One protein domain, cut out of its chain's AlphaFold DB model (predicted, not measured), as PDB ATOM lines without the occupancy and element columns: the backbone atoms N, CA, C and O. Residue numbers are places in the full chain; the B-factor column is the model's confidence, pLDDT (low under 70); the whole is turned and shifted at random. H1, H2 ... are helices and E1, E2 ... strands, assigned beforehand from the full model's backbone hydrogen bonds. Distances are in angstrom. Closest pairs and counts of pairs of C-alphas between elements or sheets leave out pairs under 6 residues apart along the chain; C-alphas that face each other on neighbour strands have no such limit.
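This is residues 6 to 77 of the 92 residues of an uncharacterized protein of Plautia stali symbiont (UniProt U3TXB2). A long hairpin of two strands, E1 and E2, packs with one long helix, H3, whose residues 63 to 75 make the contact, mostly with E2. The two short helices H1 and H2 sit in the loops that lead from the hairpin to H3, and the hairpin's turn and the H2 region make the two ends of the elongated outline. The printed part has 72 residues with two named strands and three named helices, in the order E1, E2, H1, H2, H3; the sheet is E1 - E2, antiparallel, and the class is mixed, helices and strands. It is compact, with a radius of gyration of the C-alphas of 12.6 A, and spans 39 by 23 by 20 A.

Start at Thr 6 and follow the residues to C-alpha 16 at (7.987, -14.145, 42.962), where strand E1 begins; it holds residues 16 to 23 and is 20.6 A long. Next comes strand E2, residues 27 to 33, 20.1 A long. Helix H1 is residues 42 to 45, 5.0 A long, and helix H2 is residues 52 to 55, 5.2 A long. Find C-alpha 59 at (4.249, -7.107, 56.475); from there helix H3, residues 59 to 76, runs 26.0 A to C-alpha 76 at (25.111, -11.823, 41.699).

Look first at the hairpin of E1 and E2, antiparallel neighbours with 166 degrees between their directions. N 20 and O 30 are 3.0 A apart and N 32 and O 18 are 2.7 A apart, both within hydrogen-bond range. Residues 6 to 7 pair, antiparallel, with residues 20 to 21 of E1. Now go to H3: its closest C-alphas with E2 are those of Cys 31 and Leu 71, 6.8 A apart, and with E1 those of Ile 16 and Ala 67, 7.3 A apart. H1 and H3 are close but not clearly touching; their closest C-alphas, those of Pro 43 and Leu 66, are 6.7 A apart. H2 and H3 only just touch, with 3 pairs of C-alphas within 8 A, and touch only at the corner by their link; the closest C-alphas are those of Leu 54 and Lys 62, 6.4 A apart. H1 and H2 are apart, and H2 is apart from E1 and E2. In H3 every O i to N i+4 pair is within hydrogen-bond range; H1 and H2 are too short for such a pair, and each has 1 O i to N i+3 pair, within range.

The two C-alphas farthest apart are those of Ser 25 and Gln 56, 39.1 A. The printed part has no cut, and no link is long: E1 to E2 and H2 to H3 are tight, E2 to H1 and H1 to H2 short. The mean pLDDT of the printed part is 91.6, and no printed residue is under 70.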
ATOM      1  N   THR A   6      15.537 -10.271  29.541       89.94
ATOM      2  CA  THR A   6      15.975 -11.651  29.780       89.94
ATOM      3  C   THR A   6      15.345 -12.149  31.082       89.94
ATOM      4  O   THR A   6      15.616 -11.557  32.130       89.94
ATOM      5  N   PRO A   7      14.497 -13.192  31.059       92.31
ATOM      6  CA  PRO A   7      13.818 -13.676  32.257       92.31
ATOM      7  C   PRO A   7      14.783 -14.372  33.227       92.31
ATOM      8  O   PRO A   7      15.736 -15.030  32.813       92.31
ATOM      9  N   LEU A   8      14.495 -14.258  34.524       92.00
ATOM     10  CA  LEU A   8      15.187 -14.974  35.597       92.00
ATOM     11  C   LEU A   8      14.422 -16.244  36.006       92.00
ATOM     12  O   LEU A   8      13.186 -16.253  35.961       92.00
ATOM     13  N   PRO A   9      15.118 -17.304  36.463       91.69
ATOM     14  CA  PRO A   9      14.463 -18.488  37.003       91.69
ATOM     15  C   PRO A   9      13.658 -18.135  38.260       91.69
ATOM     16  O   PRO A   9      14.153 -17.475  39.175       91.69
ATOM     17  N   LEU A  10      12.402 -18.581  38.305       93.12
ATOM     18  CA  LEU A  10      11.487 -18.273  39.403       93.12
ATOM     19  C   LEU A  10      11.541 -19.344  40.507       93.12
ATOM     20  O   LEU A  10      11.677 -20.532  40.210       93.12
ATOM     21  N   PRO A  11      11.386 -18.959  41.785       90.31
ATOM     22  CA  PRO A  11      11.237 -19.906  42.879       90.31
ATOM     23  C   PRO A  11       9.855 -20.579  42.833       90.31
ATOM     24  O   PRO A  11       8.842 -19.926  42.593       90.31
ATOM     25  N   ALA A  12       9.788 -21.873  43.158       86.62
ATOM     26  CA  ALA A  12       8.570 -22.684  43.017       86.62
ATOM     27  C   ALA A  12       7.379 -22.266  43.910       86.62
ATOM     28  O   ALA A  12       6.252 -22.675  43.662       86.62
ATOM     29  N   CYS A  13       7.598 -21.458  44.952       85.88
ATOM     30  CA  CYS A  13       6.572 -21.133  45.956       85.88
ATOM     31  C   CYS A  13       5.551 -20.053  45.541       85.88
ATOM     32  O   CYS A  13       4.726 -19.661  46.356       85.88
ATOM     33  N   GLY A  14       5.634 -19.503  44.325       90.75
ATOM     34  CA  GLY A  14       4.679 -18.502  43.825       90.75
ATOM     35  C   GLY A  14       4.822 -17.084  44.402       90.75
ATOM     36  O   GLY A  14       4.150 -16.175  43.922       90.75
ATOM     37  N   PHE A  15       5.710 -16.854  45.381       96.38
ATOM     38  CA  PHE A  15       5.944 -15.514  45.934       96.38
ATOM     39  C   PHE A  15       6.524 -14.532  44.908       96.38
ATOM     40  O   PHE A  15       6.000 -13.429  44.784       96.38
ATOM     41  N   ILE A  16       7.565 -14.910  44.150       96.88
ATOM     42  CA  ILE A  16       7.987 -14.145  42.962       96.88
ATOM     43  C   ILE A  16       7.221 -14.687  41.760       96.88
ATOM     44  O   ILE A  16       7.322 -15.869  41.441       96.88
ATOM     45  N   THR A  17       6.482 -13.812  41.087       96.56
ATOM     46  CA  THR A  17       5.612 -14.164  39.956       96.56
ATOM     47  C   THR A  17       6.229 -13.838  38.602       96.56
ATOM     48  O   THR A  17       5.830 -14.413  37.594       96.56
ATOM     49  N   ALA A  18       7.208 -12.934  38.565       95.94
ATOM     50  CA  ALA A  18       8.032 -12.653  37.393       95.94
ATOM     51  C   ALA A  18       9.335 -11.980  37.830       95.94
ATOM     52  O   ALA A  18       9.351 -11.264  38.831       95.94
ATOM     53  N   ALA A  19      10.414 -12.177  37.084       95.94
ATOM     54  CA  ALA A  19      11.677 -11.489  37.297       95.94
ATOM     55  C   ALA A  19      12.507 -11.512  36.015       95.94
ATOM     56  O   ALA A  19      12.348 -12.412  35.187       95.94
ATOM     57  N   GLY A  20      13.403 -10.546  35.862       94.00
ATOM     58  CA  GLY A  20      14.248 -10.458  34.684       94.00
ATOM     59  C   GLY A  20      15.265  -9.333  34.754       94.00
ATOM     60  O   GLY A  20      15.360  -8.609  35.746       94.00
ATOM     61  N   HIS A  21      16.013  -9.204  33.666       91.69
ATOM     62  CA  HIS A  21      16.974  -8.140  33.423       91.69
ATOM     63  C   HIS A  21      16.606  -7.380  32.157       91.69
ATOM     64  O   HIS A  21      16.205  -7.997  31.169       91.69
ATOM     65  N   THR A  22      16.802  -6.066  32.152       89.00
ATOM     66  CA  THR A  22      16.801  -5.276  30.917       89.00
ATOM     67  C   THR A  22      18.199  -5.275  30.297       89.00
ATOM     68  O   THR A  22      19.205  -5.118  30.994       89.00
ATOM     69  N   ALA A  23      18.273  -5.468  28.979       72.25
ATOM     70  CA  ALA A  23      19.518  -5.475  28.208       72.25
ATOM     71  C   ALA A  23      19.754  -4.127  27.499       72.25
ATOM     72  O   ALA A  23      19.847  -4.061  26.275       72.25
ATOM     73  N   GLU A  24      19.806  -3.037  28.268       76.50
ATOM     74  CA  GLU A  24      20.182  -1.705  27.766       76.50
ATOM     75  C   GLU A  24      21.609  -1.328  28.208       76.50
ATOM     76  O   GLU A  24      22.372  -2.175  28.668       76.50
ATOM     77  N   SER A  25      21.995  -0.054  28.074       76.69
ATOM     78  CA  SER A  25      23.299   0.459  28.528       76.69
ATOM     79  C   SER A  25      23.529   0.302  30.038       76.69
ATOM     80  O   SER A  25      24.673   0.286  30.488       76.69
ATOM     81  N   LEU A  26      22.453   0.155  30.814       77.81
ATOM     82  CA  LEU A  26      22.464  -0.199  32.228       77.81
ATOM     83  C   LEU A  26      21.640  -1.474  32.414       77.81
ATOM     84  O   LEU A  26      20.446  -1.491  32.117       77.81
ATOM     85  N   SER A  27      22.268  -2.534  32.928       82.12
ATOM     86  CA  SER A  27      21.537  -3.749  33.289       82.12
ATOM     87  C   SER A  27      20.731  -3.498  34.560       82.12
ATOM     88  O   SER A  27      21.303  -3.316  35.638       82.12
ATOM     89  N   LEU A  28      19.403  -3.470  34.438       88.69
ATOM     90  CA  LEU A  28      18.495  -3.359  35.576       88.69
ATOM     91  C   LEU A  28      17.843  -4.711  35.827       88.69
ATOM     92  O   LEU A  28      17.182  -5.257  34.946       88.69
ATOM     93  N   ALA A  29      18.003  -5.235  37.040       92.50
ATOM     94  CA  ALA A  29      17.244  -6.387  37.499       92.50
ATOM     95  C   ALA A  29      15.896  -5.929  38.074       92.50
ATOM     96  O   ALA A  29      15.813  -4.916  38.774       92.50
ATOM     97  N   TRP A  30      14.841  -6.695  37.822       94.31
ATOM     98  CA  TRP A  30      13.503  -6.428  38.340       94.31
ATOM     99  C   TRP A  30      12.805  -7.718  38.769       94.31
ATOM    100  O   TRP A  30      13.114  -8.811  38.294       94.31
ATOM    101  N   CYS A  31      11.836  -7.593  39.677       96.19
ATOM    102  CA  CYS A  31      10.922  -8.679  40.015       96.19
ATOM    103  C   CYS A  31       9.522  -8.156  40.353       96.19
ATOM    104  O   CYS A  31       9.340  -7.012  40.770       96.19
ATOM    105  N   ARG A  32       8.530  -9.026  40.184       96.62
ATOM    106  CA  ARG A  32       7.151  -8.876  40.641       96.62
ATOM    107  C   ARG A  32       6.879  -9.961  41.669       96.62
ATOM    108  O   ARG A  32       7.302 -11.101  41.496       96.62
ATOM    109  N   PHE A  33       6.155  -9.607  42.721       96.44
ATOM    110  CA  PHE A  33       5.837 -10.523  43.808       96.44
ATOM    111  C   PHE A  33       4.365 -10.444  44.198       96.44
ATOM    112  O   PHE A  33       3.735  -9.389  44.081       96.44
ATOM    113  N   ASP A  34       3.823 -11.563  44.672       95.94
ATOM    114  CA  ASP A  34       2.470 -11.649  45.209       95.94
ATOM    115  C   ASP A  34       2.492 -11.582  46.739       95.94
ATOM    116  O   ASP A  34       3.041 -12.435  47.437       95.94
ATOM    117  N   ARG A  35       1.845 -10.547  47.275       94.75
ATOM    118  CA  ARG A  35       1.729 -10.325  48.719       94.75
ATOM    119  C   ARG A  35       0.878 -11.391  49.407       94.75
ATOM    120  O   ARG A  35       1.073 -11.602  50.598       94.75
ATOM    121  N   GLN A  36      -0.050 -12.034  48.698       94.38
ATOM    122  CA  GLN A  36      -0.909 -13.083  49.257       94.38
ATOM    123  C   GLN A  36      -0.153 -14.397  49.476       94.38
ATOM    124  O   GLN A  36      -0.504 -15.155  50.373       94.38
ATOM    125  N   GLN A  37       0.923 -14.627  48.720       95.00
ATOM    126  CA  GLN A  37       1.810 -15.784  48.881       95.00
ATOM    127  C   GLN A  37       2.853 -15.586  49.992       95.00
ATOM    128  O   GLN A  37       3.652 -16.477  50.270       95.00
ATOM    129  N   TRP A  38       2.882 -14.418  50.641       93.56
ATOM    130  CA  TRP A  38       3.804 -14.179  51.742       93.56
ATOM    131  C   TRP A  38       3.386 -14.930  53.009       93.56
ATOM    132  O   TRP A  38       2.258 -14.805  53.482       93.56
ATOM    133  N   HIS A  39       4.344 -15.613  53.635       93.19
ATOM    134  CA  HIS A  39       4.205 -16.161  54.979       93.19
ATOM    135  C   HIS A  39       5.534 -16.094  55.744       93.19
ATOM    136  O   HIS A  39       6.617 -16.018  55.162       93.19
ATOM    137  N   ALA A  40       5.462 -16.143  57.077       91.44
ATOM    138  CA  ALA A  40       6.608 -15.908  57.962       91.44
ATOM    139  C   ALA A  40       7.762 -16.925  57.819       91.44
ATOM    140  O   ALA A  40       8.873 -16.638  58.255       91.44
ATOM    141  N   ALA A  41       7.518 -18.081  57.195       92.81
ATOM    142  CA  ALA A  41       8.541 -19.103  56.965       92.81
ATOM    143  C   ALA A  41       9.386 -18.879  55.692       92.81
ATOM    144  O   ALA A  41      10.480 -19.435  55.609       92.81
ATOM    145  N   LEU A  42       8.938 -18.052  54.733       93.50
ATOM    146  CA  LEU A  42       9.672 -17.810  53.478       93.50
ATOM    147  C   LEU A  42      11.120 -17.324  53.684       93.50
ATOM    148  O   LEU A  42      12.013 -17.877  53.043       93.50
ATOM    149  N   PRO A  43      11.408 -16.348  54.576       93.69
ATOM    150  CA  PRO A  43      12.780 -15.899  54.820       93.69
ATOM    151  C   PRO A  43      13.728 -17.041  55.202       93.69
ATOM    152  O   PRO A  43      14.851 -17.106  54.709       93.69
ATOM    153  N   ALA A  44      13.264 -17.970  56.045       91.75
ATOM    154  CA  ALA A  44      14.054 -19.120  56.475       91.75
ATOM    155  C   ALA A  44      14.213 -20.150  55.347       91.75
ATOM    156  O   ALA A  44      15.326 -20.594  55.084       91.75
ATOM    157  N   GLN A  45      13.126 -20.472  54.633       92.56
ATOM    158  CA  GLN A  45      13.154 -21.390  53.485       92.56
ATOM    159  C   GLN A  45      14.126 -20.931  52.397       92.56
ATOM    160  O   GLN A  45      14.735 -21.749  51.717       92.56
ATOM    161  N   TRP A  46      14.272 -19.618  52.228       91.44
ATOM    162  CA  TRP A  46      15.136 -19.031  51.212       91.44
ATOM    163  C   TRP A  46      16.536 -18.706  51.704       91.44
ATOM    164  O   TRP A  46      17.330 -18.225  50.897       91.44
ATOM    165  N   GLN A  47      16.834 -18.945  52.984       92.31
ATOM    166  CA  GLN A  47      18.098 -18.561  53.618       92.31
ATOM    167  C   GLN A  47      18.374 -17.051  53.472       92.31
ATOM    168  O   GLN A  47      19.500 -16.610  53.274       92.31
ATOM    169  N   LEU A  48      17.312 -16.246  53.552       92.25
ATOM    170  CA  LEU A  48      17.334 -14.785  53.485       92.25
ATOM    171  C   LEU A  48      16.709 -14.227  54.770       92.25
ATOM    172  O   LEU A  48      15.551 -13.797  54.755       92.25
ATOM    173  N   PRO A  49      17.429 -14.273  55.905       90.94
ATOM    174  CA  PRO A  49      16.862 -13.930  57.200       90.94
ATOM    175  C   PRO A  49      16.403 -12.470  57.251       90.94
ATOM    176  O   PRO A  49      17.036 -11.564  56.701       90.94
ATOM    177  N   LEU A  50      15.292 -12.233  57.955       90.81
ATOM    178  CA  LEU A  50      14.854 -10.878  58.274       90.81
ATOM    179  C   LEU A  50      15.744 -10.303  59.388       90.81
ATOM    180  O   LEU A  50      15.821 -10.910  60.460       90.81
ATOM    181  N   PRO A  51      16.356  -9.121  59.191       89.12
ATOM    182  CA  PRO A  51      17.060  -8.407  60.248       89.12
ATOM    183  C   PRO A  51      16.145  -8.155  61.447       89.12
ATOM    184  O   PRO A  51      14.945  -7.926  61.270       89.12
ATOM    185  N   SER A  52      16.713  -8.115  62.653       87.38
ATOM    186  CA  SER A  52      15.977  -7.844  63.901       87.38
ATOM    187  C   SER A  52      15.106  -6.586  63.802       87.38
ATOM    188  O   SER A  52      13.921  -6.621  64.128       87.38
ATOM    189  N   ALA A  53      15.644  -5.513  63.217       86.00
ATOM    190  CA  ALA A  53      14.927  -4.261  62.968       86.00
ATOM    191  C   ALA A  53      13.664  -4.420  62.097       86.00
ATOM    192  O   ALA A  53      12.735  -3.621  62.197       86.00
ATOM    193  N   LEU A  54      13.603  -5.445  61.241       89.31
ATOM    194  CA  LEU A  54      12.439  -5.741  60.406       89.31
ATOM    195  C   LEU A  54      11.492  -6.771  61.019       89.31
ATOM    196  O   LEU A  54      10.383  -6.918  60.509       89.31
ATOM    197  N   GLN A  55      11.849  -7.450  62.112       88.06
ATOM    198  CA  GLN A  55      10.970  -8.442  62.745       88.06
ATOM    199  C   GLN A  55       9.663  -7.823  63.253       88.06
ATOM    200  O   GLN A  55       8.605  -8.439  63.123       88.06
ATOM    201  N   GLN A  56       9.706  -6.581  63.737       89.81
ATOM    202  CA  GLN A  56       8.528  -5.836  64.199       89.81
ATOM    203  C   GLN A  56       7.914  -4.931  63.117       89.81
ATOM    204  O   GLN A  56       6.899  -4.282  63.350       89.81
ATOM    205  N   ALA A  57       8.493  -4.894  61.913       91.38
ATOM    206  CA  ALA A  57       7.970  -4.073  60.828       91.38
ATOM    207  C   ALA A  57       6.652  -4.631  60.261       91.38
ATOM    208  O   ALA A  57       6.369  -5.835  60.325       91.38
ATOM    209  N   ALA A  58       5.873  -3.749  59.632       93.69
ATOM    210  CA  ALA A  58       4.676  -4.129  58.890       93.69
ATOM    211  C   ALA A  58       4.999  -5.139  57.773       93.69
ATOM    212  O   ALA A  58       6.065  -5.075  57.150       93.69
ATOM    213  N   SER A  59       4.055  -6.034  57.464       93.25
ATOM    214  CA  SER A  59       4.249  -7.107  56.475       93.25
ATOM    215  C   SER A  59       4.711  -6.585  55.117       93.25
ATOM    216  O   SER A  59       5.614  -7.168  54.527       93.25
ATOM    217  N   LYS A  60       4.195  -5.430  54.667       94.19
ATOM    218  CA  LYS A  60       4.634  -4.775  53.421       94.19
ATOM    219  C   LYS A  60       6.157  -4.609  53.363       94.19
ATOM    220  O   LYS A  60       6.776  -4.984  52.373       94.19
ATOM    221  N   ARG A  61       6.769  -4.112  54.441       94.19
ATOM    222  CA  ARG A  61       8.215  -3.875  54.495       94.19
ATOM    223  C   ARG A  61       9.010  -5.181  54.481       94.19
ATOM    224  O   ARG A  61      10.052  -5.246  53.838       94.19
ATOM    225  N   LYS A  62       8.517  -6.217  55.167       95.19
ATOM    226  CA  LYS A  62       9.136  -7.557  55.194       95.19
ATOM    227  C   LYS A  62       9.101  -8.225  53.817       95.19
ATOM    228  O   LYS A  62      10.097  -8.803  53.396       95.19
ATOM    229  N   ILE A  63       7.970  -8.109  53.123       95.69
ATOM    230  CA  ILE A  63       7.750  -8.607  51.759       95.69
ATOM    231  C   ILE A  63       8.731  -7.948  50.788       95.69
ATOM    232  O   ILE A  63       9.473  -8.646  50.101       95.69
ATOM    233  N   GLU A  64       8.766  -6.613  50.759       95.69
ATOM    234  CA  GLU A  64       9.662  -5.850  49.878       95.69
ATOM    235  C   GLU A  64      11.133  -6.174  50.154       95.69
ATOM    236  O   GLU A  64      11.915  -6.365  49.223       95.69
ATOM    237  N   TYR A  65      11.507  -6.288  51.435       94.62
ATOM    238  CA  TYR A  65      12.852  -6.695  51.822       94.62
ATOM    239  C   TYR A  65      13.198  -8.066  51.236       94.62
ATOM    240  O   TYR A  65      14.189  -8.180  50.518       94.62
ATOM    241  N   LEU A  66      12.367  -9.081  51.478       95.38
ATOM    242  CA  LEU A  66      12.620 -10.437  51.000       95.38
ATOM    243  C   LEU A  66      12.745 -10.494  49.469       95.38
ATOM    244  O   LEU A  66      13.701 -11.081  48.964       95.38
ATOM    245  N   ALA A  67      11.830  -9.845  48.742       96.44
ATOM    246  CA  ALA A  67      11.865  -9.792  47.281       96.44
ATOM    247  C   ALA A  67      13.150  -9.123  46.765       96.44
ATOM    248  O   ALA A  67      13.816  -9.663  45.883       96.44
ATOM    249  N   SER A  68      13.553  -7.996  47.366       94.50
ATOM    250  CA  SER A  68      14.791  -7.299  46.991       94.50
ATOM    251  C   SER A  68      16.038  -8.152  47.230       94.50
ATOM    252  O   SER A  68      16.928  -8.201  46.385       94.50
ATOM    253  N   ARG A  69      16.101  -8.865  48.362       94.62
ATOM    254  CA  ARG A  69      17.242  -9.716  48.723       94.62
ATOM    255  C   ARG A  69      17.354 -10.930  47.825       94.62
ATOM    256  O   ARG A  69      18.454 -11.275  47.405       94.62
ATOM    257  N   TRP A  70      16.218 -11.527  47.486       94.94
ATOM    258  CA  TRP A  70      16.174 -12.593  46.500       94.94
ATOM    259  C   TRP A  70      16.688 -12.111  45.138       94.94
ATOM    260  O   TRP A  70      17.543 -12.774  44.557       94.94
ATOM    261  N   LEU A  71      16.238 -10.941  44.669       94.94
ATOM    262  CA  LEU A  71      16.620 -10.403  43.360       94.94
ATOM    263  C   LEU A  71      18.120 -10.094  43.272       94.94
ATOM    264  O   LEU A  71      18.767 -10.493  42.309       94.94
ATOM    265  N   VAL A  72      18.688  -9.448  44.297       93.19
ATOM    266  CA  VAL A  72      20.137  -9.182  44.362       93.19
ATOM    267  C   VAL A  72      20.932 -10.484  44.309       93.19
ATOM    268  O   VAL A  72      21.919 -10.575  43.585       93.19
ATOM    269  N   ARG A  73      20.487 -11.516  45.034       93.06
ATOM    270  CA  ARG A  73      21.151 -12.821  45.020       93.06
ATOM    271  C   ARG A  73      21.136 -13.469  43.634       93.06
ATOM    272  O   ARG A  73      22.160 -13.998  43.215       93.06
ATOM    273  N   GLN A  74      20.014 -13.390  42.912       92.06
ATOM    274  CA  GLN A  74      19.944 -13.873  41.527       92.06
ATOM    275  C   GLN A  74      20.892 -13.099  40.609       92.06
ATOM    276  O   GLN A  74      21.601 -13.704  39.814       92.06
ATOM    277  N   GLN A  75      20.950 -11.775  40.757       89.75
ATOM    278  CA  GLN A  75      21.811 -10.926  39.939       89.75
ATOM    279  C   GLN A  75      23.305 -11.205  40.160       89.75
ATOM    280  O   GLN A  75      24.085 -11.120  39.215       89.75
ATOM    281  N   LEU A  76      23.712 -11.524  41.389       89.38
ATOM    282  CA  LEU A  76      25.111 -11.823  41.699       89.38
ATOM    283  C   LEU A  76      25.509 -13.264  41.354       89.38
ATOM    284  O   LEU A  76      26.697 -13.541  41.227       89.38
ATOM    285  N   GLY A  77      24.546 -14.183  41.224       87.81
ATOM    286  CA  GLY A  77      24.815 -15.594  40.929       87.81
ATOM    287  C   GLY A  77      25.519 -16.355  42.061       87.81
ATOM    288  O   GLY A  77      26.062 -17.430  41.829       87.81
TER     289      GLY A  77